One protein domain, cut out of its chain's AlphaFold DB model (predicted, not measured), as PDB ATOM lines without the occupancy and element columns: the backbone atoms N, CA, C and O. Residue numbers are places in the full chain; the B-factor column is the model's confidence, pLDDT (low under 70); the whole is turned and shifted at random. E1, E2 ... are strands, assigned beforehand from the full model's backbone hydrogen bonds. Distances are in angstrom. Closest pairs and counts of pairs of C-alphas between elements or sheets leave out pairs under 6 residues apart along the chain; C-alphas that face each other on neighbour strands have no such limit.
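What this domain is: This is residues 35 to 52 and 60 to 143 of the 143 residues of an uncharacterized protein of Planctomycetes bacterium K22_7 (UniProt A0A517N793). Two antiparallel sheets lie face to face as a sandwich, one of five strands, E1 to E5, and one of four, E6 to E9, with the strands of one crossed over those of the other at 44 degrees. The chain lays down the first sheet strand beside strand, passes to the other layer once, between E5 and E6, and then lays down the second sheet in the same manner. The printed part has 102 residues with nine named strands, E1 to E9 along the chain, and no named helix; the class is all strand. The whole is compact, with a radius of gyration of the C-alphas of 13.1 A, and elongated, spanning 40 by 25 by 23 A.

Where its parts are: In the larger sheet, E1 is residues 35 to 40, beginning at C-alpha 35 at (228.140, 141.190, 161.058). E2 is residues 43 to 48, E3 residues 67 to 71, E4 residues 76 to 81, and E5 residues 84 to 90, 17.9 A from first to last C-alpha. In the smaller sheet, E6 is residues 98 to 102, beginning at C-alpha 98 at (215.855, 136.453, 177.730). E7, residues 113 to 120, is 22.5 A long and E8, residues 126 to 133, is 20.2 A long. E9, residues 136 to 142, is 17.5 A long and ends at C-alpha 142 at (230.051, 132.711, 171.227).

How they stand to each other: The larger sheet runs E1, E2, E3, E4, E5, with E1 and E5 as edge strands, and is twisted, its C-alphas lying up to 4.5 A off its best plane. E1 and E2 form a hairpin, with N 35 and O 47 at 2.7 A. E2 and E3 are antiparallel at 171 degrees, with N 46 and O 68 at 2.9 A. E3, E4 and E5 make a meander, each strand the antiparallel neighbour of the one before; N 78 and O 71 are 2.8 A apart, N 77 and O 89 2.9 A. The smaller sheet is also a meander, E6, E7, E8, E9; N 114 and O 101 are 2.8 A apart, N 117 and O 130 2.9 A, and N 131 and O 139 2.8 A. The parts of the sheets that face each other are 10.3 A centre to centre, their best planes 2 degrees apart. The closest C-alphas of E5 and E6 are those of Trp 87 and Ile 101, 7.2 A apart. E1 and E9 are apart.

The domain as a whole: The two C-alphas farthest apart, those of Glu 52 and Leu 93, are 43.9 A apart. Residues 53 to 59 are not printed, and C-alphas 52 and 60 are 9.8 A apart across this cut, which falls between E2 and E3. Of the links that are printed whole, none is long; E5 to E6, residues 91 to 97, and E6 to E7, residues 103 to 112, are short but not tight. Mean pLDDT of the printed part is 86.9; residues 50 to 52 and 60 to 64 are under 70.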
ATOM      1  N   HIS A  35     226.784 140.759 160.764       84.56
ATOM      2  CA  HIS A  35     228.140 141.190 161.058       84.56
ATOM      3  C   HIS A  35     228.156 141.937 162.388       84.56
ATOM      4  O   HIS A  35     227.391 142.877 162.597       84.56
ATOM      5  N   LEU A  36     229.040 141.525 163.293       88.75
ATOM      6  CA  LEU A  36     229.237 142.198 164.570       88.75
ATOM      7  C   LEU A  36     230.141 143.418 164.366       88.75
ATOM      8  O   LEU A  36     231.354 143.280 164.215       88.75
ATOM      9  N   ASN A  37     229.552 144.611 164.376       89.44
ATOM     10  CA  ASN A  37     230.278 145.872 164.238       89.44
ATOM     11  C   ASN A  37     231.013 146.235 165.528       89.44
ATOM     12  O   ASN A  37     232.151 146.703 165.493       89.44
ATOM     13  N   ARG A  38     230.369 146.007 166.678       89.12
ATOM     14  CA  ARG A  38     230.932 146.328 167.990       89.12
ATOM     15  C   ARG A  38     230.486 145.330 169.048       89.12
ATOM     16  O   ARG A  38     229.302 145.035 169.174       89.12
ATOM     17  N   ALA A  39     231.438 144.889 169.866       90.25
ATOM     18  CA  ALA A  39     231.184 144.111 171.071       90.25
ATOM     19  C   ALA A  39     232.046 144.635 172.219       90.25
ATOM     20  O   ALA A  39     233.264 144.465 172.219       90.25
ATOM     21  N   VAL A  40     231.420 145.288 173.200       87.38
ATOM     22  CA  VAL A  40     232.122 145.816 174.379       87.38
ATOM     23  C   VAL A  40     231.311 145.512 175.625       87.38
ATOM     24  O   VAL A  40     230.236 146.065 175.801       87.38
ATOM     25  N   PHE A  41     231.832 144.667 176.517       87.94
ATOM     26  CA  PHE A  41     231.177 144.308 177.782       87.94
ATOM     27  C   PHE A  41     229.696 143.898 177.592       87.94
ATOM     28  O   PHE A  41     229.439 142.786 177.124       87.94
ATOM     29  N   LEU A  42     228.754 144.805 177.890       91.81
ATOM     30  CA  LEU A  42     227.295 144.655 177.775       91.81
ATOM     31  C   LEU A  42     226.686 145.377 176.555       91.81
ATOM     32  O   LEU A  42     225.502 145.709 176.561       91.81
ATOM     33  N   ASP A  43     227.491 145.657 175.537       92.94
ATOM     34  CA  ASP A  43     227.099 146.332 174.301       92.94
ATOM     35  C   ASP A  43     227.312 145.404 173.103       92.94
ATOM     36  O   ASP A  43     228.351 144.734 173.007       92.94
ATOM     37  N   ARG A  44     226.317 145.351 172.217       93.50
ATOM     38  CA  ARG A  44     226.373 144.651 170.932       93.50
ATOM     39  C   ARG A  44     225.773 145.527 169.850       93.50
ATOM     40  O   ARG A  44     224.633 145.960 169.984       93.50
ATOM     41  N   ASP A  45     226.528 145.733 168.782       93.38
ATOM     42  CA  ASP A  45     226.058 146.367 167.558       93.38
ATOM     43  C   ASP A  45     226.202 145.391 166.395       93.38
ATOM     44  O   ASP A  45     227.317 145.029 166.012       93.38
ATOM     45  N   ILE A  46     225.069 144.931 165.877       92.19
ATOM     46  CA  ILE A  46     224.977 143.860 164.893       92.19
ATOM     47  C   ILE A  46     224.314 144.429 163.644       92.19
ATOM     48  O   ILE A  46     223.202 144.949 163.700       92.19
ATOM     49  N   GLN A  47     224.988 144.308 162.510       89.94
ATOM     50  CA  GLN A  47     224.481 144.711 161.209       89.94
ATOM     51  C   GLN A  47     224.024 143.486 160.427       89.94
ATOM     52  O   GLN A  47     224.768 142.522 160.306       89.94
ATOM     53  N   PHE A  48     222.831 143.533 159.853       85.62
ATOM     54  CA  PHE A  48     222.309 142.487 158.982       85.62
ATOM     55  C   PHE A  48     222.359 142.978 157.537       85.62
ATOM     56  O   PHE A  48     221.882 144.072 157.230       85.62
ATOM     57  N   ARG A  49     222.964 142.191 156.643       76.50
ATOM     58  CA  ARG A  49     222.918 142.447 155.203       76.50
ATOM     59  C   ARG A  49     221.691 141.779 154.598       76.50
ATOM     60  O   ARG A  49     221.418 140.604 154.841       76.50
ATOM     61  N   GLU A  50     220.994 142.549 153.780       61.81
ATOM     62  CA  GLU A  50     219.943 142.065 152.897       61.81
ATOM     63  C   GLU A  50     220.618 141.226 151.802       61.81
ATOM     64  O   GLU A  50     221.446 141.740 151.052       61.81
ATOM     65  N   LEU A  51     220.364 139.914 151.772       52.34
ATOM     66  CA  LEU A  51     220.765 139.100 150.626       52.34
ATOM     67  C   LEU A  51     219.672 139.221 149.575       52.34
ATOM     68  O   LEU A  51     218.573 138.693 149.751       52.34
ATOM     69  N   GLU A  52     220.000 139.866 148.462       46.84
ATOM     70  CA  GLU A  52     219.270 139.665 147.221       46.84
ATOM     71  C   GLU A  52     219.462 138.202 146.792       46.84
ATOM     72  O   GLU A  52     220.545 137.786 146.393       46.84
ATOM     73  N   ILE A  60     217.264 135.195 154.704       54.25
ATOM     74  CA  ILE A  60     216.689 135.879 155.859       54.25
ATOM     75  C   ILE A  60     215.589 136.744 155.246       54.25
ATOM     76  O   ILE A  60     215.951 137.753 154.636       54.25
ATOM     77  N   PRO A  61     214.287 136.382 155.282       55.94
ATOM     78  CA  PRO A  61     213.309 137.189 154.602       55.94
ATOM     79  C   PRO A  61     212.581 138.006 155.663       55.94
ATOM     80  O   PRO A  61     212.229 137.535 156.750       55.94
ATOM     81  N   ALA A  62     212.311 139.242 155.292       46.22
ATOM     82  CA  ALA A  62     211.513 140.196 156.030       46.22
ATOM     83  C   ALA A  62     212.210 140.831 157.241       46.22
ATOM     84  O   ALA A  62     212.774 140.161 158.105       46.22
ATOM     85  N   ALA A  63     212.154 142.163 157.240       57.66
ATOM     86  CA  ALA A  63     211.834 143.007 158.390       57.66
ATOM     87  C   ALA A  63     212.562 144.362 158.375       57.66
ATOM     88  O   ALA A  63     212.713 144.965 159.435       57.66
ATOM     89  N   GLY A  64     213.112 144.825 157.242       67.25
ATOM     90  CA  GLY A  64     213.796 146.126 157.165       67.25
ATOM     91  C   GLY A  64     214.917 146.331 158.200       67.25
ATOM     92  O   GLY A  64     215.450 147.432 158.315       67.25
ATOM     93  N   MET A  65     215.269 145.304 158.981       79.81
ATOM     94  CA  MET A  65     216.115 145.362 160.162       79.81
ATOM     95  C   MET A  65     217.543 145.231 159.676       79.81
ATOM     96  O   MET A  65     218.053 144.138 159.468       79.81
ATOM     97  N   ARG A  66     218.177 146.378 159.469       86.38
ATOM     98  CA  ARG A  66     219.556 146.489 158.992       86.38
ATOM     99  C   ARG A  66     220.545 146.515 160.143       86.38
ATOM    100  O   ARG A  66     221.698 146.139 159.968       86.38
ATOM    101  N   GLN A  67     220.105 146.964 161.313       91.25
ATOM    102  CA  GLN A  67     220.951 147.095 162.490       91.25
ATOM    103  C   GLN A  67     220.165 146.779 163.756       91.25
ATOM    104  O   GLN A  67     219.060 147.291 163.937       91.25
ATOM    105  N   LEU A  68     220.763 145.990 164.643       93.50
ATOM    106  CA  LEU A  68     220.308 145.763 166.006       93.50
ATOM    107  C   LEU A  68     221.400 146.207 166.969       93.50
ATOM    108  O   LEU A  68     222.530 145.729 166.910       93.50
ATOM    109  N   THR A  69     221.033 147.075 167.904       95.75
ATOM    110  CA  THR A  69     221.924 147.515 168.975       95.75
ATOM    111  C   THR A  69     221.337 147.129 170.324       95.75
ATOM    112  O   THR A  69     220.254 147.589 170.690       95.75
ATOM    113  N   TYR A  70     222.068 146.319 171.082       96.06
ATOM    114  CA  TYR A  70     221.787 146.004 172.477       96.06
ATOM    115  C   TYR A  70     222.759 146.748 173.395       96.06
ATOM    116  O   TYR A  70     223.964 146.730 173.164       96.06
ATOM    117  N   SER A  71     222.241 147.351 174.467       94.50
ATOM    118  CA  SER A  71     223.044 148.006 175.504       94.50
ATOM    119  C   SER A  71     222.481 147.712 176.892       94.50
ATOM    120  O   SER A  71     221.315 148.004 177.148       94.50
ATOM    121  N   GLY A  72     223.302 147.147 177.783       90.56
ATOM    122  CA  GLY A  72     222.953 146.772 179.164       90.56
ATOM    123  C   GLY A  72     223.568 147.655 180.262       90.56
ATOM    124  O   GLY A  72     223.879 147.163 181.343       90.56
ATOM    125  N   TRP A  73     223.832 148.931 179.982       86.38
ATOM    126  CA  TRP A  73     224.607 149.823 180.856       86.38
ATOM    127  C   TRP A  73     223.824 150.340 182.085       86.38
ATOM    128  O   TRP A  73     222.647 150.673 181.968       86.38
ATOM    129  N   TRP A  74     224.486 150.451 183.250       77.50
ATOM    130  CA  TRP A  74     223.934 150.960 184.529       77.50
ATOM    131  C   TRP A  74     222.497 150.494 184.831       77.50
ATOM    132  O   TRP A  74     221.603 151.317 185.021       77.50
ATOM    133  N   PHE A  75     222.255 149.177 184.862       84.38
ATOM    134  CA  PHE A  75     220.939 148.599 185.200       84.38
ATOM    135  C   PHE A  75     219.828 148.875 184.170       84.38
ATOM    136  O   PHE A  75     218.656 148.572 184.413       84.38
ATOM    137  N   VAL A  76     220.180 149.441 183.012       92.38
ATOM    138  CA  VAL A  76     219.258 149.708 181.912       92.38
ATOM    139  C   VAL A  76     219.617 148.822 180.732       92.38
ATOM    140  O   VAL A  76     220.692 148.948 180.155       92.38
ATOM    141  N   GLN A  77     218.680 147.972 180.331       95.44
ATOM    142  CA  GLN A  77     218.775 147.227 179.084       95.44
ATOM    143  C   GLN A  77     217.958 147.944 178.010       95.44
ATOM    144  O   GLN A  77     216.832 148.384 178.256       95.44
ATOM    145  N   ARG A  78     218.542 148.116 176.826       96.62
ATOM    146  CA  ARG A  78     217.941 148.802 175.680       96.62
ATOM    147  C   ARG A  78     218.180 147.984 174.431       96.62
ATOM    148  O   ARG A  78     219.290 147.497 174.229       96.62
ATOM    149  N   ILE A  79     217.162 147.914 173.587       95.81
ATOM    150  CA  ILE A  79     217.269 147.375 172.238       95.81
ATOM    151  C   ILE A  79     216.830 148.466 171.275       95.81
ATOM    152  O   ILE A  79     215.767 149.080 171.439       95.81
ATOM    153  N   ARG A  80     217.670 148.712 170.274       95.19
ATOM    154  CA  ARG A  80     217.345 149.556 169.132       95.19
ATOM    155  C   ARG A  80     217.417 148.746 167.857       95.19
ATOM    156  O   ARG A  80     218.315 147.923 167.711       95.19
ATOM    157  N   ILE A  81     216.500 149.029 166.946       91.31
ATOM    158  CA  ILE A  81     216.504 148.490 165.591       91.31
ATOM    159  C   ILE A  81     216.517 149.662 164.629       91.31
ATOM    160  O   ILE A  81     215.699 150.565 164.767       91.31
ATOM    161  N   ASN A  82     217.467 149.686 163.692       90.56
ATOM    162  CA  ASN A  82     217.669 150.814 162.774       90.56
ATOM    163  C   ASN A  82     217.725 152.163 163.515       90.56
ATOM    164  O   ASN A  82     217.103 153.143 163.112       90.56
ATOM    165  N   ASN A  83     218.417 152.182 164.658       90.50
ATOM    166  CA  ASN A  83     218.504 153.318 165.582       90.50
ATOM    167  C   ASN A  83     217.179 153.749 166.265       90.50
ATOM    168  O   ASN A  83     217.181 154.670 167.082       90.50
ATOM    169  N   GLN A  84     216.057 153.066 166.024       91.06
ATOM    170  CA  GLN A  84     214.787 153.305 166.712       91.06
ATOM    171  C   GLN A  84     214.680 152.460 167.992       91.06
ATOM    172  O   GLN A  84     214.971 151.262 167.959       91.06
ATOM    173  N   PRO A  85     214.280 153.037 169.139       93.38
ATOM    174  CA  PRO A  85     214.091 152.281 170.371       93.38
ATOM    175  C   PRO A  85     212.845 151.399 170.270       93.38
ATOM    176  O   PRO A  85     211.736 151.902 170.141       93.38
ATOM    177  N   VAL A  86     213.034 150.085 170.381       93.25
ATOM    178  CA  VAL A  86     211.929 149.110 170.344       93.25
ATOM    179  C   VAL A  86     211.651 148.502 171.709       93.25
ATOM    180  O   VAL A  86     210.549 148.031 171.971       93.25
ATOM    181  N   TRP A  87     212.638 148.528 172.606       95.75
ATOM    182  CA  TRP A  87     212.479 147.990 173.947       95.75
ATOM    183  C   TRP A  87     213.462 148.605 174.934       95.75
ATOM    184  O   TRP A  87     214.607 148.941 174.606       95.75
ATOM    185  N   ARG A  88     213.003 148.734 176.178       95.19
ATOM    186  CA  ARG A  88     213.800 149.200 177.304       95.19
ATOM    187  C   ARG A  88     213.294 148.574 178.594       95.19
ATOM    188  O   ARG A  88     212.092 148.559 178.842       95.19
ATOM    189  N   LYS A  89     214.220 148.206 179.473       94.88
ATOM    190  CA  LYS A  89     213.930 147.832 180.856       94.88
ATOM    191  C   LYS A  89     214.933 148.466 181.807       94.88
ATOM    192  O   LYS A  89     216.111 148.582 181.486       94.88
ATOM    193  N   VAL A  90     214.453 148.875 182.976       93.81
ATOM    194  CA  VAL A  90     215.287 149.278 184.113       93.81
ATOM    195  C   VAL A  90     215.085 148.243 185.207       93.81
ATOM    196  O   VAL A  90     213.945 147.966 185.577       93.81
ATOM    197  N   SER A  91     216.163 147.655 185.718       87.44
ATOM    198  CA  SER A  91     216.070 146.731 186.845       87.44
ATOM    199  C   SER A  91     217.323 146.767 187.705       87.44
ATOM    200  O   SER A  91     218.409 146.411 187.266       87.44
ATOM    201  N   TRP A  92     217.134 147.144 188.966       83.69
ATOM    202  CA  TRP A  92     218.184 147.176 189.984       83.69
ATOM    203  C   TRP A  92     218.578 145.787 190.500       83.69
ATOM    204  O   TRP A  92     219.639 145.633 191.092       83.69
ATOM    205  N   LEU A  93     217.721 144.784 190.292       85.19
ATOM    206  CA  LEU A  93     217.868 143.453 190.887       85.19
ATOM    207  C   LEU A  93     218.458 142.430 189.917       85.19
ATOM    208  O   LEU A  93     219.162 141.517 190.343       85.19
ATOM    209  N   ARG A  94     218.138 142.535 188.621       85.75
ATOM    210  CA  ARG A  94     218.540 141.534 187.629       85.75
ATOM    211  C   ARG A  94     218.697 142.119 186.235       85.75
ATOM    212  O   ARG A  94     217.921 142.970 185.822       85.75
ATOM    213  N   ILE A  95     219.662 141.584 185.497       89.31
ATOM    214  CA  ILE A  95     219.771 141.763 184.049       89.31
ATOM    215  C   ILE A  95     219.052 140.584 183.401       89.31
ATOM    216  O   ILE A  95     219.365 139.427 183.696       89.31
ATOM    217  N   ASP A  96     218.079 140.870 182.544       93.25
ATOM    218  CA  ASP A  96     217.339 139.837 181.836       93.25
ATOM    219  C   ASP A  96     218.257 139.125 180.844       93.25
ATOM    220  O   ASP A  96     218.997 139.753 180.082       93.25
ATOM    221  N   ARG A  97     218.190 137.796 180.877       94.69
ATOM    222  CA  ARG A  97     218.909 136.897 179.968       94.69
ATOM    223  C   ARG A  97     218.087 136.528 178.744       94.69
ATOM    224  O   ARG A  97     218.640 136.017 177.785       94.69
ATOM    225  N   GLU A  98     216.788 136.767 178.795       96.44
ATOM    226  CA  GLU A  98     215.855 136.453 177.730       96.44
ATOM    227  C   GLU A  98     214.927 137.647 177.560       96.44
ATOM    228  O   GLU A  98     214.360 138.151 178.532       96.44
ATOM    229  N   ILE A  99     214.849 138.143 176.332       96.12
ATOM    230  CA  ILE A  99     214.057 139.310 175.973       96.12
ATOM    231  C   ILE A  99     213.241 138.933 174.747       96.12
ATOM    232  O   ILE A  99     213.812 138.600 173.715       96.12
ATOM    233  N   GLU A 100     211.922 139.010 174.853       96.00
ATOM    234  CA  GLU A 100     211.007 138.763 173.742       96.00
ATOM    235  C   GLU A 100     210.216 140.035 173.447       96.00
ATOM    236  O   GLU A 100     209.626 140.641 174.346       96.00
ATOM    237  N   ILE A 101     210.251 140.478 172.192       93.75
ATOM    238  CA  ILE A 101     209.605 141.710 171.743       93.75
ATOM    239  C   ILE A 101     208.892 141.471 170.419       93.75
ATOM    240  O   ILE A 101     209.386 140.758 169.550       93.75
ATOM    241  N   ARG A 102     207.732 142.101 170.242       90.31
ATOM    242  CA  ARG A 102     207.077 142.161 168.933       90.31
ATOM    243  C   ARG A 102     207.597 143.368 168.182       90.31
ATOM    244  O   ARG A 102     207.597 144.477 168.719       90.31
ATOM    245  N   LEU A 103     208.058 143.143 166.959       85.69
ATOM    246  CA  LEU A 103     208.568 144.221 166.132       85.69
ATOM    247  C   LEU A 103     207.420 145.102 165.625       85.69
ATOM    248  O   LEU A 103     206.322 144.605 165.358       85.69
ATOM    249  N   PRO A 104     207.647 146.420 165.512       83.00
ATOM    250  CA  PRO A 104     206.663 147.305 164.914       83.00
ATOM    251  C   PRO A 104     206.508 146.968 163.415       83.00
ATOM    252  O   PRO A 104     207.501 146.579 162.791       83.00
ATOM    253  N   PRO A 105     205.311 147.139 162.814       82.94
ATOM    254  CA  PRO A 105     205.043 146.770 161.416       82.94
ATOM    255  C   PRO A 105     205.992 147.402 160.388       82.94
ATOM    256  O   PRO A 105     206.218 146.849 159.320       82.94
ATOM    257  N   GLN A 106     206.542 148.578 160.706       81.88
ATOM    258  CA  GLN A 106     207.499 149.301 159.862       81.88
ATOM    259  C   GLN A 106     208.855 148.594 159.772       81.88
ATOM    260  O   GLN A 106     209.594 148.796 158.813       81.88
ATOM    261  N   VAL A 107     209.193 147.823 160.806       80.56
ATOM    262  CA  VAL A 107     210.344 146.930 160.813       80.56
ATOM    263  C   VAL A 107     209.858 145.627 160.195       80.56
ATOM    264  O   VAL A 107     210.115 145.392 159.025       80.56
ATOM    265  N   ASP A 108     209.045 144.845 160.897       82.56
ATOM    266  CA  ASP A 108     208.548 143.567 160.385       82.56
ATOM    267  C   ASP A 108     207.047 143.623 160.074       82.56
ATOM    268  O   ASP A 108     206.257 143.635 161.022       82.56
ATOM    269  N   PRO A 109     206.627 143.620 158.791       80.94
ATOM    270  CA  PRO A 109     205.209 143.610 158.427       80.94
ATOM    271  C   PRO A 109     204.458 142.413 159.016       80.94
ATOM    272  O   PRO A 109     203.308 142.549 159.427       80.94
ATOM    273  N   ASP A 110     205.141 141.272 159.129       83.69
ATOM    274  CA  ASP A 110     204.601 140.032 159.694       83.69
ATOM    275  C   ASP A 110     204.561 140.044 161.234       83.69
ATOM    276  O   ASP A 110     204.079 139.096 161.854       83.69
ATOM    277  N   GLN A 111     205.088 141.104 161.864       85.19
ATOM    278  CA  GLN A 111     205.169 141.302 163.315       85.19
ATOM    279  C   GLN A 111     205.678 140.072 164.079       85.19
ATOM    280  O   GLN A 111     205.215 139.770 165.189       85.19
ATOM    281  N   ARG A 112     206.634 139.344 163.497       86.31
ATOM    282  CA  ARG A 112     207.166 138.125 164.100       86.31
ATOM    283  C   ARG A 112     207.860 138.476 165.422       86.31
ATOM    284  O   ARG A 112     208.436 139.562 165.565       86.31
ATOM    285  N   PRO A 113     207.817 137.573 166.417       90.25
ATOM    286  CA  PRO A 113     208.510 137.793 167.676       90.25
ATOM    287  C   PRO A 113     210.022 137.805 167.444       90.25
ATOM    288  O   PRO A 113     210.577 136.884 166.838       90.25
ATOM    289  N   LEU A 114     210.686 138.841 167.953       92.19
ATOM    290  CA  LEU A 114     212.131 138.889 168.101       92.19
ATOM    291  C   LEU A 114     212.482 138.421 169.513       92.19
ATOM    292  O   LEU A 114     212.038 139.018 170.495       92.19
ATOM    293  N   ARG A 115     213.318 137.389 169.614       95.38
ATOM    294  CA  ARG A 115     213.846 136.895 170.887       95.38
ATOM    295  C   ARG A 115     215.350 137.103 170.944       95.38
ATOM    296  O   ARG A 115     216.068 136.693 170.038       95.38
ATOM    297  N   ILE A 116     215.831 137.709 172.020       95.75
ATOM    298  CA  ILE A 116     217.252 137.826 172.337       95.75
ATOM    299  C   ILE A 116     217.540 136.963 173.553       95.75
ATOM    300  O   ILE A 116     216.872 137.084 174.578       95.75
ATOM    301  N   GLU A 117     218.566 136.131 173.450       96.88
ATOM    302  CA  GLU A 117     219.070 135.335 174.560       96.88
ATOM    303  C   GLU A 117     220.526 135.684 174.839       96.88
ATOM    304  O   GLU A 117     221.362 135.744 173.936       96.88
ATOM    305  N   ILE A 118     220.834 135.880 176.114       95.25
ATOM    306  CA  ILE A 118     222.138 136.316 176.583       95.25
ATOM    307  C   ILE A 118     222.601 135.365 177.671       95.25
ATOM    308  O   ILE A 118     222.004 135.270 178.747       95.25
ATOM    309  N   ASN A 119     223.711 134.684 177.409       95.06
ATOM    310  CA  ASN A 119     224.416 133.936 178.432       95.06
ATOM    311  C   ASN A 119     225.546 134.800 178.993       95.06
ATOM    312  O   ASN A 119     226.429 135.237 178.250       95.06
ATOM    313  N   PHE A 120     225.522 135.043 180.302       91.50
ATOM    314  CA  PHE A 120     226.562 135.791 180.998       91.50
ATOM    315  C   PHE A 120     227.530 134.836 181.688       91.50
ATOM    316  O   PHE A 120     227.126 133.933 182.416       91.50
ATOM    317  N   GLY A 121     228.818 135.090 181.507       89.12
ATOM    318  CA  GLY A 121     229.877 134.518 182.320       89.12
ATOM    319  C   GLY A 121     230.171 135.360 183.566       89.12
ATOM    320  O   GLY A 121     229.413 136.271 183.923       89.12
ATOM    321  N   PRO A 122     231.314 135.089 184.219       86.94
ATOM    322  CA  PRO A 122     231.784 135.873 185.353       86.94
ATOM    323  C   PRO A 122     231.865 137.371 185.033       86.94
ATOM    324  O   PRO A 122     232.162 137.766 183.902       86.94
ATOM    325  N   ALA A 123     231.607 138.201 186.047       86.38
ATOM    326  CA  ALA A 123     231.606 139.660 185.942       86.38
ATOM    327  C   ALA A 123     230.662 140.222 184.857       86.38
ATOM    328  O   ALA A 123     230.939 141.281 184.306       86.38
ATOM    329  N   LEU A 124     229.560 139.527 184.540       87.88
ATOM    330  CA  LEU A 124     228.564 139.936 183.534       87.88
ATOM    331  C   LEU A 124     229.107 140.044 182.101       87.88
ATOM    332  O   LEU A 124     228.496 140.678 181.242       87.88
ATOM    333  N   ARG A 125     230.234 139.396 181.803       88.94
ATOM    334  CA  ARG A 125     230.716 139.307 180.423       88.94
ATOM    335  C   ARG A 125     229.757 138.450 179.607       88.94
ATOM    336  O   ARG A 125     229.447 137.331 180.005       88.94
ATOM    337  N   ILE A 126     229.301 138.954 178.466       91.38
ATOM    338  CA  ILE A 126     228.484 138.169 177.536       91.38
ATOM    339  C   ILE A 126     229.357 137.052 176.955       91.38
ATOM    340  O   ILE A 126     230.372 137.333 176.323       91.38
ATOM    341  N   ARG A 127     228.958 135.805 177.212       92.19
ATOM    342  CA  ARG A 127     229.571 134.569 176.698       92.19
ATOM    343  C   ARG A 127     228.881 134.064 175.448       92.19
ATOM    344  O   ARG A 127     229.529 133.516 174.570       92.19
ATOM    345  N   ARG A 128     227.562 134.236 175.386       93.50
ATOM    346  CA  ARG A 128     226.783 133.921 174.196       93.50
ATOM    347  C   ARG A 128     225.701 134.960 173.987       93.50
ATOM    348  O   ARG A 128     225.063 135.365 174.961       93.50
ATOM    349  N   PHE A 129     225.491 135.364 172.744       94.06
ATOM    350  CA  PHE A 129     224.433 136.289 172.364       94.06
ATOM    351  C   PHE A 129     223.701 135.738 171.146       94.06
ATOM    352  O   PHE A 129     224.279 135.632 170.069       94.06
ATOM    353  N   ARG A 130     222.431 135.371 171.318       93.81
ATOM    354  CA  ARG A 130     221.592 134.827 170.247       93.81
ATOM    355  C   ARG A 130     220.439 135.753 169.948       93.81
ATOM    356  O   ARG A 130     219.821 136.290 170.865       93.81
ATOM    357  N   VAL A 131     220.121 135.877 168.668       91.88
ATOM    358  CA  VAL A 131     218.934 136.578 168.192       91.88
ATOM    359  C   VAL A 131     218.132 135.629 167.322       91.88
ATOM    360  O   VAL A 131     218.658 135.007 166.397       91.88
ATOM    361  N   TRP A 132     216.844 135.553 167.616       91.00
ATOM    362  CA  TRP A 132     215.858 134.775 166.892       91.00
ATOM    363  C   TRP A 132     214.777 135.705 166.361       91.00
ATOM    364  O   TRP A 132     214.381 136.646 167.049       91.00
ATOM    365  N   LEU A 133     214.260 135.411 165.175       87.56
ATOM    366  CA  LEU A 133     213.118 136.096 164.581       87.56
ATOM    367  C   LEU A 133     212.116 135.052 164.096       87.56
ATOM    368  O   LEU A 133     212.469 134.164 163.324       87.56
ATOM    369  N   GLY A 134     210.877 135.109 164.589       85.75
ATOM    370  CA  GLY A 134     209.847 134.129 164.227       85.75
ATOM    371  C   GLY A 134     210.241 132.683 164.553       85.75
ATOM    372  O   GLY A 134     209.900 131.767 163.811       85.75
ATOM    373  N   GLY A 135     211.019 132.479 165.621       85.50
ATOM    374  CA  GLY A 135     211.534 131.164 166.019       85.50
ATOM    375  C   GLY A 135     212.750 130.667 165.226       85.50
ATOM    376  O   GLY A 135     213.274 129.605 165.549       85.50
ATOM    377  N   GLN A 136     213.237 131.422 164.237       84.38
ATOM    378  CA  GLN A 136     214.434 131.084 163.461       84.38
ATOM    379  C   GLN A 136     215.662 131.842 163.986       84.38
ATOM    380  O   GLN A 136     215.556 133.047 164.231       84.38
ATOM    381  N   PRO A 137     216.826 131.190 164.169       84.81
ATOM    382  CA  PRO A 137     218.037 131.873 164.608       84.81
ATOM    383  C   PRO A 137     218.594 132.722 163.462       84.81
ATOM    384  O   PRO A 137     218.901 132.204 162.390       84.81
ATOM    385  N   ILE A 138     218.738 134.026 163.694       84.56
ATOM    386  CA  ILE A 138     219.285 134.981 162.712       84.56
ATOM    387  C   ILE A 138     220.670 135.505 163.104       84.56
ATOM    388  O   ILE A 138     221.359 136.107 162.286       84.56
ATOM    389  N   TYR A 139     221.071 135.300 164.360       87.69
ATOM    390  CA  TYR A 139     222.399 135.616 164.868       87.69
ATOM    391  C   TYR A 139     222.728 134.706 166.049       87.69
ATOM    392  O   TYR A 139     221.892 134.483 166.926       87.69
ATOM    393  N   ASP A 140     223.963 134.227 166.091       90.00
ATOM    394  CA  ASP A 140     224.550 133.528 167.228       90.00
ATOM    395  C   ASP A 140     225.986 134.034 167.362       90.00
ATOM    396  O   ASP A 140     226.668 134.250 166.364       90.00
ATOM    397  N   GLU A 141     226.427 134.286 168.582       89.38
ATOM    398  CA  GLU A 141     227.779 134.717 168.911       89.38
ATOM    399  C   GLU A 141     228.213 133.952 170.141       89.38
ATOM    400  O   GLU A 141     227.487 133.947 171.133       89.38
ATOM    401  N   GLU A 142     229.415 133.387 170.102       88.62
ATOM    402  CA  GLU A 142     230.051 132.711 171.227       88.62
ATOM    403  C   GLU A 142     231.445 133.317 171.483       88.62
ATOM    404  O   GLU A 142     232.212 133.538 170.539       88.62
ATOM    405  N   ALA A 143     231.735 133.642 172.752       79.00
ATOM    406  CA  ALA A 143     232.885 134.437 173.202       79.00
ATOM    407  C   ALA A 143     233.666 133.833 174.387       79.00
ATOM    408  O   ALA A 143     233.067 133.347 175.382       79.00
TER     409      ALA A 143